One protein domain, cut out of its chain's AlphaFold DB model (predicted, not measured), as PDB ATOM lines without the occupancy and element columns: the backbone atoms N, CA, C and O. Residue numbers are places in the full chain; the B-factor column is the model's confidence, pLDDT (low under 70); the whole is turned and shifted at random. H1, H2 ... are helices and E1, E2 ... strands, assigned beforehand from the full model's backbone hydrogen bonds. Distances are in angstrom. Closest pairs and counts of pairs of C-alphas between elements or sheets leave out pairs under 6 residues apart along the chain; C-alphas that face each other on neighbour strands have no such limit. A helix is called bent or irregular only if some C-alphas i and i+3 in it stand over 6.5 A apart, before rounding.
ATOM      1  N   ILE A   3     171.677 210.193 124.357       82.94
ATOM      2  CA  ILE A   3     172.734 209.909 125.329       82.94
ATOM      3  C   ILE A   3     173.082 211.217 126.016       82.94
ATOM      4  O   ILE A   3     173.388 212.204 125.351       82.94
ATOM      5  N   ARG A   4     173.038 211.228 127.344       82.56
ATOM      6  CA  ARG A   4     173.299 212.423 128.148       82.56
ATOM      7  C   ARG A   4     174.098 212.079 129.390       82.56
ATOM      8  O   ARG A   4     174.148 210.935 129.832       82.56
ATOM      9  N   LYS A   5     174.755 213.076 129.968       78.44
ATOM     10  CA  LYS A   5     175.493 212.909 131.223       78.44
ATOM     11  C   LYS A   5     174.534 212.577 132.373       78.44
ATOM     12  O   LYS A   5     173.547 213.278 132.573       78.44
ATOM     13  N   ASN A   6     174.872 211.565 133.173       72.75
ATOM     14  CA  ASN A   6     174.096 211.203 134.360       72.75
ATOM     15  C   ASN A   6     174.153 212.333 135.414       72.75
ATOM     16  O   ASN A   6     175.228 212.858 135.723       72.75
ATOM     17  N   SER A   7     172.993 212.714 135.958       59.12
ATOM     18  CA  SER A   7     172.804 213.864 136.858       59.12
ATOM     19  C   SER A   7     172.744 213.500 138.354       59.12
ATOM     20  O   SER A   7     172.125 214.193 139.164       59.12
ATOM     21  N   LEU A   8     173.443 212.441 138.768       56.56
ATOM     22  CA  LEU A   8     173.580 212.068 140.179       56.56
ATOM     23  C   LEU A   8     174.624 212.943 140.921       56.56
ATOM     24  O   LEU A   8     175.823 212.668 140.935       56.56
ATOM     25  N   SER A   9     174.111 213.952 141.641       46.41
ATOM     26  CA  SER A   9     174.736 214.769 142.709       46.41
ATOM     27  C   SER A   9     175.461 216.081 142.343       46.41
ATOM     28  O   SER A   9     176.151 216.223 141.340       46.41
ATOM     29  N   SER A  10     175.332 217.070 143.238       49.25
ATOM     30  CA  SER A  10     175.815 218.458 143.146       49.25
ATOM     31  C   SER A  10     177.336 218.642 143.342       49.25
ATOM     32  O   SER A  10     177.782 219.675 143.851       49.25
ATOM     33  N   ARG A  11     178.159 217.654 142.968       47.41
ATOM     34  CA  ARG A  11     179.633 217.741 142.961       47.41
ATOM     35  C   ARG A  11     180.171 217.426 141.563       47.41
ATOM     36  O   ARG A  11     179.638 216.578 140.868       47.41
ATOM     37  N   ARG A  12     181.247 218.119 141.163       53.25
ATOM     38  CA  ARG A  12     181.892 218.129 139.826       53.25
ATOM     39  C   ARG A  12     182.505 216.784 139.349       53.25
ATOM     40  O   ARG A  12     183.535 216.804 138.683       53.25
ATOM     41  N   VAL A  13     181.946 215.621 139.684       59.22
ATOM     42  CA  VAL A  13     182.481 214.308 139.276       59.22
ATOM     43  C   VAL A  13     181.524 213.650 138.283       59.22
ATOM     44  O   VAL A  13     180.338 213.511 138.552       59.22
ATOM     45  N   PHE A  14     182.030 213.276 137.107       66.94
ATOM     46  CA  PHE A  14     181.262 212.559 136.088       66.94
ATOM     47  C   PHE A  14     181.103 211.085 136.492       66.94
ATOM     48  O   PHE A  14     182.103 210.401 136.728       66.94
ATOM     49  N   HIS A  15     179.861 210.605 136.599       69.56
ATOM     50  CA  HIS A  15     179.540 209.264 137.110       69.56
ATOM     51  C   HIS A  15     179.168 208.245 136.019       69.56
ATOM     52  O   HIS A  15     179.207 207.039 136.268       69.56
ATOM     53  N   GLY A  16     178.890 208.706 134.800       78.56
ATOM     54  CA  GLY A  16     178.456 207.870 133.687       78.56
ATOM     55  C   GLY A  16     177.523 208.630 132.750       78.56
ATOM     56  O   GLY A  16     177.334 209.842 132.890       78.56
ATOM     57  N   ILE A  17     176.924 207.895 131.822       83.31
ATOM     58  CA  ILE A  17     175.883 208.392 130.920       83.31
ATOM     59  C   ILE A  17     174.544 207.744 131.247       83.31
ATOM     60  O   ILE A  17     174.470 206.629 131.763       83.31
ATOM     61  N   GLU A  18     173.496 208.467 130.916       82.06
ATOM     62  CA  GLU A  18     172.116 208.034 130.892       82.06
ATOM     63  C   GLU A  18     171.717 207.910 129.419       82.06
ATOM     64  O   GLU A  18     171.967 208.820 128.621       82.06
ATOM     65  N   VAL A  19     171.167 206.759 129.046       83.00
ATOM     66  CA  VAL A  19     170.783 206.453 127.670       83.00
ATOM     67  C   VAL A  19     169.281 206.238 127.624       83.00
ATOM     68  O   VAL A  19     168.763 205.266 128.176       83.00
ATOM     69  N   ASP A  20     168.593 207.128 126.916       82.19
ATOM     70  CA  ASP A  20     167.163 207.046 126.654       82.19
ATOM     71  C   ASP A  20     166.927 206.637 125.203       82.19
ATOM     72  O   ASP A  20     167.172 207.380 124.249       82.19
ATOM     73  N   CYS A  21     166.411 205.436 125.002       81.44
ATOM     74  CA  CYS A  21     165.980 204.971 123.700       81.44
ATOM     75  C   CYS A  21     164.457 205.047 123.613       81.44
ATOM     76  O   CYS A  21     163.757 204.524 124.475       81.44
ATOM     77  N   ARG A  22     163.934 205.682 122.562       78.38
ATOM     78  CA  ARG A  22     162.519 205.587 122.196       78.38
ATOM     79  C   ARG A  22     162.400 204.746 120.950       78.38
ATOM     80  O   ARG A  22     163.178 204.922 120.014       78.38
ATOM     81  N   MET A  23     161.429 203.854 120.965       75.94
ATOM     82  CA  MET A  23     161.203 202.912 119.892       75.94
ATOM     83  C   MET A  23     159.696 202.714 119.717       75.94
ATOM     84  O   MET A  23     159.000 202.596 120.724       75.94
ATOM     85  N   PRO A  24     159.167 202.689 118.482       74.75
ATOM     86  CA  PRO A  24     157.767 202.349 118.272       74.75
ATOM     87  C   PRO A  24     157.487 200.919 118.746       74.75
ATOM     88  O   PRO A  24     158.371 200.060 118.732       74.75
ATOM     89  N   GLU A  25     156.249 200.665 119.165       75.69
ATOM     90  CA  GLU A  25     155.817 199.325 119.553       75.69
ATOM     91  C   GLU A  25     155.925 198.381 118.348       75.69
ATOM     92  O   GLU A  25     155.386 198.664 117.271       75.69
ATOM     93  N   LEU A  26     156.664 197.279 118.521       80.12
ATOM     94  CA  LEU A  26     156.848 196.278 117.479       80.12
ATOM     95  C   LEU A  26     155.919 195.085 117.676       80.12
ATOM     96  O   LEU A  26     155.817 194.514 118.758       80.12
ATOM     97  N   TYR A  27     155.330 194.655 116.571       80.94
ATOM     98  CA  TYR A  27     154.501 193.469 116.458       80.94
ATOM     99  C   TYR A  27     155.286 192.407 115.687       80.94
ATOM    100  O   TYR A  27     155.499 192.523 114.478       80.94
ATOM    101  N   ASP A  28     155.754 191.382 116.393       78.88
ATOM    102  CA  ASP A  28     156.579 190.324 115.812       78.88
ATOM    103  C   ASP A  28     155.734 189.297 115.044       78.88
ATOM    104  O   ASP A  28     154.830 188.662 115.592       78.88
ATOM    105  N   GLY A  29     156.061 189.093 113.768       74.94
ATOM    106  CA  GLY A  29     155.580 187.976 112.960       74.94
ATOM    107  C   GLY A  29     156.534 186.776 112.990       74.94
ATOM    108  O   GLY A  29     157.549 186.759 113.684       74.94
ATOM    109  N   SER A  30     156.236 185.748 112.190       72.31
ATOM    110  CA  SER A  30     157.050 184.522 112.126       72.31
ATOM    111  C   SER A  30     158.441 184.717 111.509       72.31
ATOM    112  O   SER A  30     159.341 183.932 111.797       72.31
ATOM    113  N   SER A  31     158.622 185.730 110.655       67.69
ATOM    114  CA  SER A  31     159.885 186.006 109.947       67.69
ATOM    115  C   SER A  31     160.372 187.455 110.046       67.69
ATOM    116  O   SER A  31     161.570 187.684 109.940       67.69
ATOM    117  N   THR A  32     159.491 188.432 110.280       80.19
ATOM    118  CA  THR A  32     159.855 189.853 110.434       80.19
ATOM    119  C   THR A  32     158.914 190.568 111.408       80.19
ATOM    120  O   THR A  32     157.879 190.014 111.780       80.19
ATOM    121  N   SER A  33     159.268 191.790 111.802       82.81
ATOM    122  CA  SER A  33     158.532 192.629 112.753       82.81
ATOM    123  C   SER A  33     157.848 193.806 112.044       82.81
ATOM    124  O   SER A  33     158.298 194.274 110.992       82.81
ATOM    125  N   TYR A  34     156.749 194.287 112.616       84.19
ATOM    126  CA  TYR A  34     155.934 195.384 112.088       84.19
ATOM    127  C   TYR A  34     155.790 196.488 113.133       84.19
ATOM    128  O   TYR A  34     155.825 196.196 114.322       84.19
ATOM    129  N   TYR A  35     155.585 197.735 112.718       84.38
ATOM    130  CA  TYR A  35     155.233 198.828 113.630       84.38
ATOM    131  C   TYR A  35     154.082 199.656 113.069       84.38
ATOM    132  O   TYR A  35     153.853 199.681 111.856       84.38
ATOM    133  N   ILE A  36     153.342 200.307 113.962       80.50
ATOM    134  CA  ILE A  36     152.229 201.186 113.604       80.50
ATOM    135  C   ILE A  36     152.693 202.632 113.767       80.50
ATOM    136  O   ILE A  36     153.220 202.992 114.820       80.50
ATOM    137  N   ASP A  37     152.491 203.447 112.735       80.19
ATOM    138  CA  ASP A  37     152.684 204.896 112.797       80.19
ATOM    139  C   ASP A  37     151.536 205.603 112.057       80.19
ATOM    140  O   ASP A  37     151.236 205.303 110.896       80.19
ATOM    141  N   GLY A  38     150.833 206.496 112.758       78.19
ATOM    142  CA  GLY A  38     149.552 207.048 112.304       78.19
ATOM    143  C   GLY A  38     148.517 205.954 111.997       78.19
ATOM    144  O   GLY A  38     148.271 205.079 112.823       78.19
ATOM    145  N   ASP A  39     147.937 205.989 110.793       77.25
ATOM    146  CA  ASP A  39     146.956 205.000 110.307       77.25
ATOM    147  C   ASP A  39     147.597 203.854 109.482       77.25
ATOM    148  O   ASP A  39     146.894 203.095 108.808       77.25
ATOM    149  N   GLY A  40     148.932 203.729 109.480       77.44
ATOM    150  CA  GLY A  40     149.674 202.763 108.657       77.44
ATOM    151  C   GLY A  40     150.377 201.665 109.461       77.44
ATOM    152  O   GLY A  40     150.993 201.937 110.489       77.44
ATOM    153  N   LEU A  41     150.333 200.424 108.957       84.50
ATOM    154  CA  LEU A  41     151.142 199.297 109.445       84.50
ATOM    155  C   LEU A  41     152.356 199.099 108.525       84.50
ATOM    156  O   LEU A  41     152.204 198.726 107.358       84.50
ATOM    157  N   TYR A  42     153.558 199.303 109.056       82.81
ATOM    158  CA  TYR A  42     154.811 199.249 108.305       82.81
ATOM    159  C   TYR A  42     155.602 197.986 108.642       82.81
ATOM    160  O   TYR A  42     155.705 197.585 109.800       82.81
ATOM    161  N   ARG A  43     156.173 197.344 107.618       85.00
ATOM    162  CA  ARG A  43     156.991 196.130 107.750       85.00
ATOM    163  C   ARG A  43     158.474 196.489 107.793       85.00
ATOM    164  O   ARG A  43     158.942 197.198 106.905       85.00
ATOM    165  N   LEU A  44     159.212 195.939 108.756       81.81
ATOM    166  CA  LEU A  44     160.666 196.090 108.841       81.81
ATOM    167  C   LEU A  44     161.392 195.121 107.893       81.81
ATOM    168  O   LEU A  44     160.900 194.032 107.571       81.81
ATOM    169  N   GLU A  45     162.573 195.524 107.431       80.62
ATOM    170  CA  GLU A  45     163.483 194.663 106.672       80.62
ATOM    171  C   GLU A  45     164.052 193.551 107.572       80.62
ATOM    172  O   GLU A  45     164.286 193.769 108.757       80.62
ATOM    173  N   GLU A  46     164.262 192.347 107.038       78.12
ATOM    174  CA  GLU A  46     164.517 191.144 107.849       78.12
ATOM    175  C   GLU A  46     165.858 191.186 108.609       78.12
ATOM    176  O   GLU A  46     165.918 190.833 109.791       78.12
ATOM    177  N   GLU A  47     166.932 191.678 107.977       71.38
ATOM    178  CA  GLU A  47     168.220 191.878 108.658       71.38
ATOM    179  C   GLU A  47     168.139 192.962 109.741       71.38
ATOM    180  O   GLU A  47     168.728 192.815 110.815       71.38
ATOM    181  N   PHE A  48     167.369 194.022 109.487       74.12
ATOM    182  CA  PHE A  48     167.141 195.108 110.437       74.12
ATOM    183  C   PHE A  48     166.311 194.632 111.637       74.12
ATOM    184  O   PHE A  48     166.697 194.841 112.788       74.12
ATOM    185  N   ALA A  49     165.221 193.900 111.387       72.88
ATOM    186  CA  ALA A  49     164.373 193.311 112.417       72.88
ATOM    187  C   ALA A  49     165.172 192.369 113.332       72.88
ATOM    188  O   ALA A  49     165.035 192.448 114.551       72.88
ATOM    189  N   ARG A  50     166.081 191.541 112.786       72.81
ATOM    190  CA  ARG A  50     166.971 190.685 113.596       72.81
ATOM    191  C   ARG A  50     167.887 191.479 114.527       72.81
ATOM    192  O   ARG A  50     168.034 191.084 115.682       72.81
ATOM    193  N   LYS A  51     168.485 192.574 114.045       70.25
ATOM    194  CA  LYS A  51     169.389 193.420 114.845       70.25
ATOM    195  C   LYS A  51     168.648 194.138 115.975       70.25
ATOM    196  O   LYS A  51     169.143 194.194 117.096       70.25
ATOM    197  N   VAL A  52     167.440 194.633 115.706       72.44
ATOM    198  CA  VAL A  52     166.669 195.425 116.679       72.44
ATOM    199  C   VAL A  52     165.872 194.558 117.659       72.44
ATOM    200  O   VAL A  52     165.552 195.009 118.757       72.44
ATOM    201  N   ARG A  53     165.616 193.284 117.336       72.19
ATOM    202  CA  ARG A  53     164.836 192.368 118.185       72.19
ATOM    203  C   ARG A  53     165.350 192.287 119.624       72.19
ATOM    204  O   ARG A  53     164.553 192.306 120.559       72.19
ATOM    205  N   ILE A  54     166.673 192.251 119.804       67.88
ATOM    206  CA  ILE A  54     167.297 192.206 121.135       67.88
ATOM    207  C   ILE A  54     166.954 193.471 121.930       67.88
ATOM    208  O   ILE A  54     166.576 193.360 123.090       67.88
ATOM    209  N   LEU A  55     167.011 194.650 121.302       68.75
ATOM    210  CA  LEU A  55     166.660 195.926 121.934       68.75
ATOM    211  C   LEU A  55     165.159 196.039 122.222       68.75
ATOM    212  O   LEU A  55     164.779 196.465 123.310       68.75
ATOM    213  N   SER A  56     164.305 195.596 121.293       68.31
ATOM    214  CA  SER A  56     162.844 195.650 121.453       68.31
ATOM    215  C   SER A  56     162.346 194.871 122.678       68.31
ATOM    216  O   SER A  56     161.432 195.324 123.361       68.31
ATOM    217  N   GLY A  57     163.008 193.763 123.042       67.19
ATOM    218  CA  GLY A  57     162.675 192.985 124.241       67.19
ATOM    219  C   GLY A  57     162.885 193.735 125.565       67.19
ATOM    220  O   GLY A  57     162.265 193.382 126.572       67.19
ATOM    221  N   PHE A  58     163.721 194.779 125.563       68.00
ATOM    222  CA  PHE A  58     163.960 195.658 126.711       68.00
ATOM    223  C   PHE A  58     163.119 196.953 126.670       68.00
ATOM    224  O   PHE A  58     163.047 197.651 127.680       68.00
ATOM    225  N   CYS A  59     162.432 197.247 125.559       70.31
ATOM    226  CA  CYS A  59     161.564 198.416 125.361       70.31
ATOM    227  C   CYS A  59     160.073 198.052 125.542       70.31
ATOM    228  O   CYS A  59     159.321 198.039 124.570       70.31
ATOM    229  N   ARG A  60     159.618 197.735 126.765       60.53
ATOM    230  CA  ARG A  60     158.235 197.241 126.988       60.53
ATOM    231  C   ARG A  60     157.122 198.279 126.793       60.53
ATOM    232  O   ARG A  60     156.019 197.878 126.455       60.53
ATOM    233  N   ASP A  61     157.421 199.572 126.931       64.56
ATOM    234  CA  ASP A  61     156.442 200.670 126.819       64.56
ATOM    235  C   ASP A  61     156.875 201.726 125.779       64.56
ATOM    236  O   ASP A  61     156.719 202.932 125.975       64.56
ATOM    237  N   GLY A  62     157.534 201.297 124.697       69.12
ATOM    238  CA  GLY A  62     158.041 202.196 123.647       69.12
ATOM    239  C   GLY A  62     159.215 203.094 124.074       69.12
ATOM    240  O   GLY A  62     159.672 203.965 123.327       69.12
ATOM    241  N   SER A  63     159.745 202.872 125.277       76.81
ATOM    242  CA  SER A  63     160.980 203.488 125.751       76.81
ATOM    243  C   SER A  63     161.808 202.510 126.577       76.81
ATOM    244  O   SER A  63     161.266 201.657 127.280       76.81
ATOM    245  N   MET A  64     163.125 202.638 126.473       79.38
ATOM    246  CA  MET A  64     164.112 201.964 127.306       79.38
ATOM    247  C   MET A  64     165.034 203.025 127.875       79.38
ATOM    248  O   MET A  64     165.531 203.884 127.151       79.38
ATOM    249  N   HIS A  65     165.280 202.924 129.170       81.50
ATOM    250  CA  HIS A  65     166.183 203.798 129.885       81.50
ATOM    251  C   HIS A  65     167.177 202.942 130.664       81.50
ATOM    252  O   HIS A  65     166.778 202.015 131.377       81.50
ATOM    253  N   PHE A  66     168.465 203.231 130.513       81.19
ATOM    254  CA  PHE A  66     169.518 202.588 131.289       81.19
ATOM    255  C   PHE A  66     170.697 203.532 131.510       81.19
ATOM    256  O   PHE A  66     170.967 204.430 130.715       81.19
ATOM    257  N   GLU A  67     171.428 203.293 132.592       81.25
ATOM    258  CA  GLU A  67     172.626 204.050 132.931       81.25
ATOM    259  C   GLU A  67     173.874 203.214 132.640       81.25
ATOM    260  O   GLU A  67     173.988 202.062 133.066       81.25
ATOM    261  N   VAL A  68     174.845 203.807 131.945       79.62
ATOM    262  CA  VAL A  68     176.175 203.220 131.769       79.62
ATOM    263  C   VAL A  68     177.126 203.944 132.706       79.62
ATOM    264  O   VAL A  68     177.518 205.091 132.482       79.62
ATOM    265  N   GLY A  69     177.500 203.255 133.781       74.88
ATOM    266  CA  GLY A  69     178.474 203.768 134.737       74.88
ATOM    267  C   GLY A  69     179.838 204.021 134.090       74.88
ATOM    268  O   GLY A  69     180.217 203.367 133.114       74.88
ATOM    269  N   ARG A  70     180.614 204.938 134.680       70.25
ATOM    270  CA  ARG A  70     181.899 205.415 134.140       70.25
ATOM    271  C   ARG A  70     182.871 204.311 133.687       70.25
ATOM    272  O   ARG A  70     183.567 204.488 132.696       70.25
ATOM    273  N   ASN A  71     182.898 203.170 134.374       66.94
ATOM    274  CA  ASN A  71     183.817 202.061 134.076       66.94
ATOM    275  C   ASN A  71     183.464 201.271 132.800       66.94
ATOM    276  O   ASN A  71     184.317 200.560 132.284       66.94
ATOM    277  N   HIS A  72     182.238 201.395 132.285       71.69
ATOM    278  CA  HIS A  72     181.757 200.660 131.105       71.69
ATOM    279  C   HIS A  72     181.531 201.572 129.884       71.69
ATOM    280  O   HIS A  72     181.040 201.126 128.850       71.69
ATOM    281  N   LEU A  73     181.916 202.850 129.980       73.50
ATOM    282  CA  LEU A  73     181.749 203.842 128.913       73.50
ATOM    283  C   LEU A  73     182.487 203.482 127.630       73.50
ATOM    284  O   LEU A  73     181.903 203.566 126.559       73.50
ATOM    285  N   ALA A  74     183.750 203.061 127.738       69.75
ATOM    286  CA  ALA A  74     184.562 202.687 126.582       69.75
ATOM    287  C   ALA A  74     183.946 201.507 125.821       69.75
ATOM    288  O   ALA A  74     183.858 201.523 124.599       69.75
ATOM    289  N   GLN A  75     183.455 200.509 126.561       70.44
ATOM    290  CA  GLN A  75     182.777 199.349 125.994       70.44
ATOM    291  C   GLN A  75     181.496 199.764 125.266       70.44
ATOM    292  O   GLN A  75     181.254 199.330 124.141       70.44
ATOM    293  N   PHE A  76     180.689 200.630 125.879       75.44
ATOM    294  CA  PHE A  76     179.473 201.129 125.252       75.44
ATOM    295  C   PHE A  76     179.779 201.946 123.986       75.44
ATOM    296  O   PHE A  76     179.204 201.678 122.936       75.44
ATOM    297  N   TYR A  77     180.745 202.865 124.039       75.88
ATOM    298  CA  TYR A  77     181.071 203.743 122.914       75.88
ATOM    299  C   TYR A  77     181.831 203.075 121.767       75.88
ATOM    300  O   TYR A  77     181.613 203.434 120.615       75.88
ATOM    301  N   TYR A  78     182.715 202.117 122.043       73.00
ATOM    302  CA  TYR A  78     183.539 201.496 121.001       73.00
ATOM    303  C   TYR A  78     183.023 200.151 120.511       73.00
ATOM    304  O   TYR A  78     183.336 199.779 119.382       73.00
ATOM    305  N   ASN A  79     182.226 199.440 121.312       68.25
ATOM    306  CA  ASN A  79     181.746 198.108 120.943       68.25
ATOM    307  C   ASN A  79     180.229 198.070 120.721       68.25
ATOM    308  O   ASN A  79     179.781 197.331 119.849       68.25
ATOM    309  N   VAL A  80     179.440 198.853 121.472       73.06
ATOM    310  CA  VAL A  80     177.966 198.828 121.378       73.06
ATOM    311  C   VAL A  80     177.448 199.866 120.384       73.06
ATOM    312  O   VAL A  80     176.732 199.494 119.459       73.06
ATOM    313  N   LEU A  81     177.832 201.142 120.506       75.00
ATOM    314  CA  LEU A  81     177.339 202.207 119.621       75.00
ATOM    315  C   LEU A  81     177.614 201.958 118.128       75.00
ATOM    316  O   LEU A  81     176.669 202.091 117.354       75.00
ATOM    317  N   PRO A  82     178.804 201.491 117.696       74.94
ATOM    318  CA  PRO A  82     179.055 201.214 116.279       74.94
ATOM    319  C   PRO A  82     178.190 200.083 115.705       74.94
ATOM    320  O   PRO A  82     177.948 200.036 114.505       74.94
ATOM    321  N   GLN A  83     177.698 199.165 116.545       69.12
ATOM    322  CA  GLN A  83     176.754 198.128 116.108       69.12
ATOM    323  C   GLN A  83     175.320 198.663 115.963       69.12
ATOM    324  O   GLN A  83     174.489 198.021 115.318       69.12
ATOM    325  N   LEU A  84     175.034 199.820 116.568       70.94
ATOM    326  CA  LEU A  84     173.756 200.529 116.501       70.94
ATOM    327  C   LEU A  84     173.758 201.657 115.454       70.94
ATOM    328  O   LEU A  84     172.683 202.132 115.076       70.94
ATOM    329  N   GLU A  85     174.934 202.054 114.955       66.25
ATOM    330  CA  GLU A  85     175.085 202.994 113.842       66.25
ATOM    331  C   GLU A  85     174.370 202.469 112.585       66.25
ATOM    332  O   GLU A  85     174.531 201.320 112.170       66.25
ATOM    333  N   GLY A  86     173.526 203.316 111.992       64.62
ATOM    334  CA  GLY A  86     172.680 202.963 110.847       64.62
ATOM    335  C   GLY A  86     171.376 202.243 111.206       64.62
ATOM    336  O   GLY A  86     170.558 202.006 110.320       64.62
ATOM    337  N   VAL A  87     171.159 201.915 112.486       68.75
ATOM    338  CA  VAL A  87     169.930 201.273 112.982       68.75
ATOM    339  C   VAL A  87     169.103 202.203 113.869       68.75
ATOM    340  O   VAL A  87     167.875 202.132 113.871       68.75
ATOM    341  N   VAL A  88     169.764 203.086 114.618       70.56
ATOM    342  CA  VAL A  88     169.130 204.014 115.556       70.56
ATOM    343  C   VAL A  88     169.649 205.426 115.308       70.56
ATOM    344  O   VAL A  88     170.857 205.627 115.212       70.56
ATOM    345  N   ASP A  89     168.755 206.416 115.273       74.81
ATOM    346  CA  ASP A  89     169.153 207.826 115.277       74.81
ATOM    347  C   ASP A  89     169.722 208.183 116.654       74.81
ATOM    348  O   ASP A  89     168.996 208.179 117.656       74.81
ATOM    349  N   ILE A  90     171.027 208.439 116.725       80.19
ATOM    350  CA  ILE A  90     171.739 208.742 117.970       80.19
ATOM    351  C   ILE A  90     171.893 210.260 118.097       80.19
ATOM    352  O   ILE A  90     172.414 210.923 117.203       80.19
ATOM    353  N   MET A  91     171.443 210.808 119.224       78.06
ATOM    354  CA  MET A  91     171.622 212.206 119.595       78.06
ATOM    355  C   MET A  91     172.399 212.262 120.908       78.06
ATOM    356  O   MET A  91     171.946 211.732 121.921       78.06
ATOM    357  N   GLU A  92     173.574 212.883 120.892       79.56
ATOM    358  CA  GLU A  92     174.427 213.001 122.074       79.56
ATOM    359  C   GLU A  92     174.397 214.427 122.627       79.56
ATOM    360  O   GLU A  92     174.678 215.399 121.923       79.56
ATOM    361  N   GLU A  93     174.079 214.551 123.910       76.12
ATOM    362  CA  GLU A  93     174.183 215.784 124.680       76.12
ATOM    363  C   GLU A  93     175.461 215.738 125.534       76.12
ATOM    364  O   GLU A  93     175.877 214.679 125.997       76.12
ATOM    365  N   ASN A  94     176.106 216.888 125.762       75.62
ATOM    366  CA  ASN A  94     177.375 216.984 126.510       75.62
ATOM    367  C   ASN A  94     178.564 216.214 125.881       75.62
ATOM    368  O   ASN A  94     179.447 215.753 126.606       75.62
ATOM    369  N   VAL A  95     178.621 216.131 124.546       70.31
ATOM    370  CA  VAL A  95     179.639 215.383 123.772       70.31
ATOM    371  C   VAL A  95     181.074 215.660 124.227       70.31
ATOM    372  O   VAL A  95     181.834 214.723 124.448       70.31
ATOM    373  N   GLU A  96     181.455 216.925 124.424       65.69
ATOM    374  CA  GLU A  96     182.826 217.294 124.815       65.69
ATOM    375  C   GLU A  96     183.217 216.763 126.208       65.69
ATOM    376  O   GLU A  96     184.351 216.332 126.416       65.69
ATOM    377  N   GLU A  97     182.280 216.732 127.160       65.50
ATOM    378  CA  GLU A  97     182.526 216.215 128.513       65.50
ATOM    379  C   GLU A  97     182.583 214.682 128.548       65.50
ATOM    380  O   GLU A  97     183.359 214.107 129.318       65.50
ATOM    381  N   ILE A  98     181.774 214.019 127.716       70.50
ATOM    382  CA  ILE A  98     181.758 212.558 127.600       70.50
ATOM    383  C   ILE A  98     183.008 212.078 126.851       70.50
ATOM    384  O   ILE A  98     183.682 211.158 127.320       70.50
ATOM    385  N   ALA A  99     183.386 212.751 125.759       66.94
ATOM    386  CA  ALA A  99     184.597 212.469 124.991       66.94
ATOM    387  C   ALA A  99     185.871 212.622 125.832       66.94
ATOM    388  O   ALA A  99     186.764 211.784 125.743       66.94
ATOM    389  N   ALA A 100     185.932 213.621 126.722       66.38
ATOM    390  CA  ALA A 100     187.045 213.791 127.662       66.38
ATOM    391  C   ALA A 100     187.185 212.636 128.678       66.38
ATOM    392  O   ALA A 100     188.231 212.489 129.309       66.38
ATOM    393  N   CYS A 101     186.139 211.821 128.853       64.69
ATOM    394  CA  CYS A 101     186.122 210.666 129.750       64.69
ATOM    395  C   CYS A 101     186.286 209.318 129.023       64.69
ATOM    396  O   CYS A 101     186.382 208.289 129.700       64.69
TER     397      CYS A 101
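AT A GLANCE: This is residues 3 to 101 of the 803 residues of the protein "RNA polymerase-associated protein RapA" of Lachnospiraceae bacterium (UniProt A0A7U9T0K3). Two small antiparallel sheets, each with a helix packed on it, make two lobes of an only just elongated, loosely built body: E1, E2 and E6 with H2 form the one nearer the middle, E3, E4 and E5 with H1 the one at one end, and the loop between E1 and E2, with Arg 11, reaches out to the other end. The chain passes between the two lobes twice, from E2 to E3 and back from H1 to E6, and the short H3 grazes the first sheet near the end of the printed part. The printed part has 99 residues, with three named helices and six named strands in the order E1 E2 E3 E4 E5 H1 E6 H2 H3; both sheets are antiparallel, ordered E1 E2 E6 and E3 E4 E5, and the class is mixed. The whole is loose, with a radius of gyration of the C-alphas of 15.9 A and spans of 49 by 25 by 19 A.

IN THESE COORDINATES: E2, residues 16 to 22, is 19.8 A long, between E1, residues 3 to 5, and E6, residues 63 to 69, which is 19.7 A long. E1 begins at C-alpha 3, (172.734, 209.909, 125.329). H2, residues 70 to 84, is 20.0 A long and irregular: C-alphas 71 and 74 are 7.6 A apart. E3 is residues 26 to 28, E4 residues 33 to 37, 13.6 A long, and E5 residues 40 to 43. H1, residues 46 to 56, is 14.4 A long and only just irregular, with C-alphas 51 and 54 6.7 A apart. H3, residues 95 to 99, ends at C-alpha 99, (184.597, 212.469, 124.991).

HOW THE PARTS SIT: E2 is the inner strand of its sheet. It forms a hairpin with E1, with N 4 and O 18 2.9 A apart, and is antiparallel to E6 at 167 degrees, with N 19 and O 66 2.9 A apart. H2 is on this sheet, making two layers, helix over sheet; the closest C-alphas of E2 and H2, those of Gly 16 and Arg 70, are 4.3 A apart. H3 only grazes the sheet with residues 95 to 98, and is near H2. E3, E4 and E5 form a meander, each strand the antiparallel neighbour of the one before; N 27 and O 34 are 2.8 A apart, as are N 42 and O 35. H1 is on this sheet, again two layers, at a height over the sheet of 9.6 A; it lies over E3 and only just over E4, where 3 of its C-alphas fall, and runs across the strands at 64 degrees to E3 on the local plane. H1 and H2 are apart. Every O i to N i+4 pair is within hydrogen-bond range in H3, but 5 of 7 in H1 and 6 of 11 in H2.

THE WHOLE: The outline is only just elongated; the C-alphas farthest apart, those of Arg 11 and Ser 30, are 50.6 A apart. The printed part has no cut and no long link. The mean pLDDT of the printed part is 73.1, and 30 residues are under 70, among them 7 to 15 and 54 to 58.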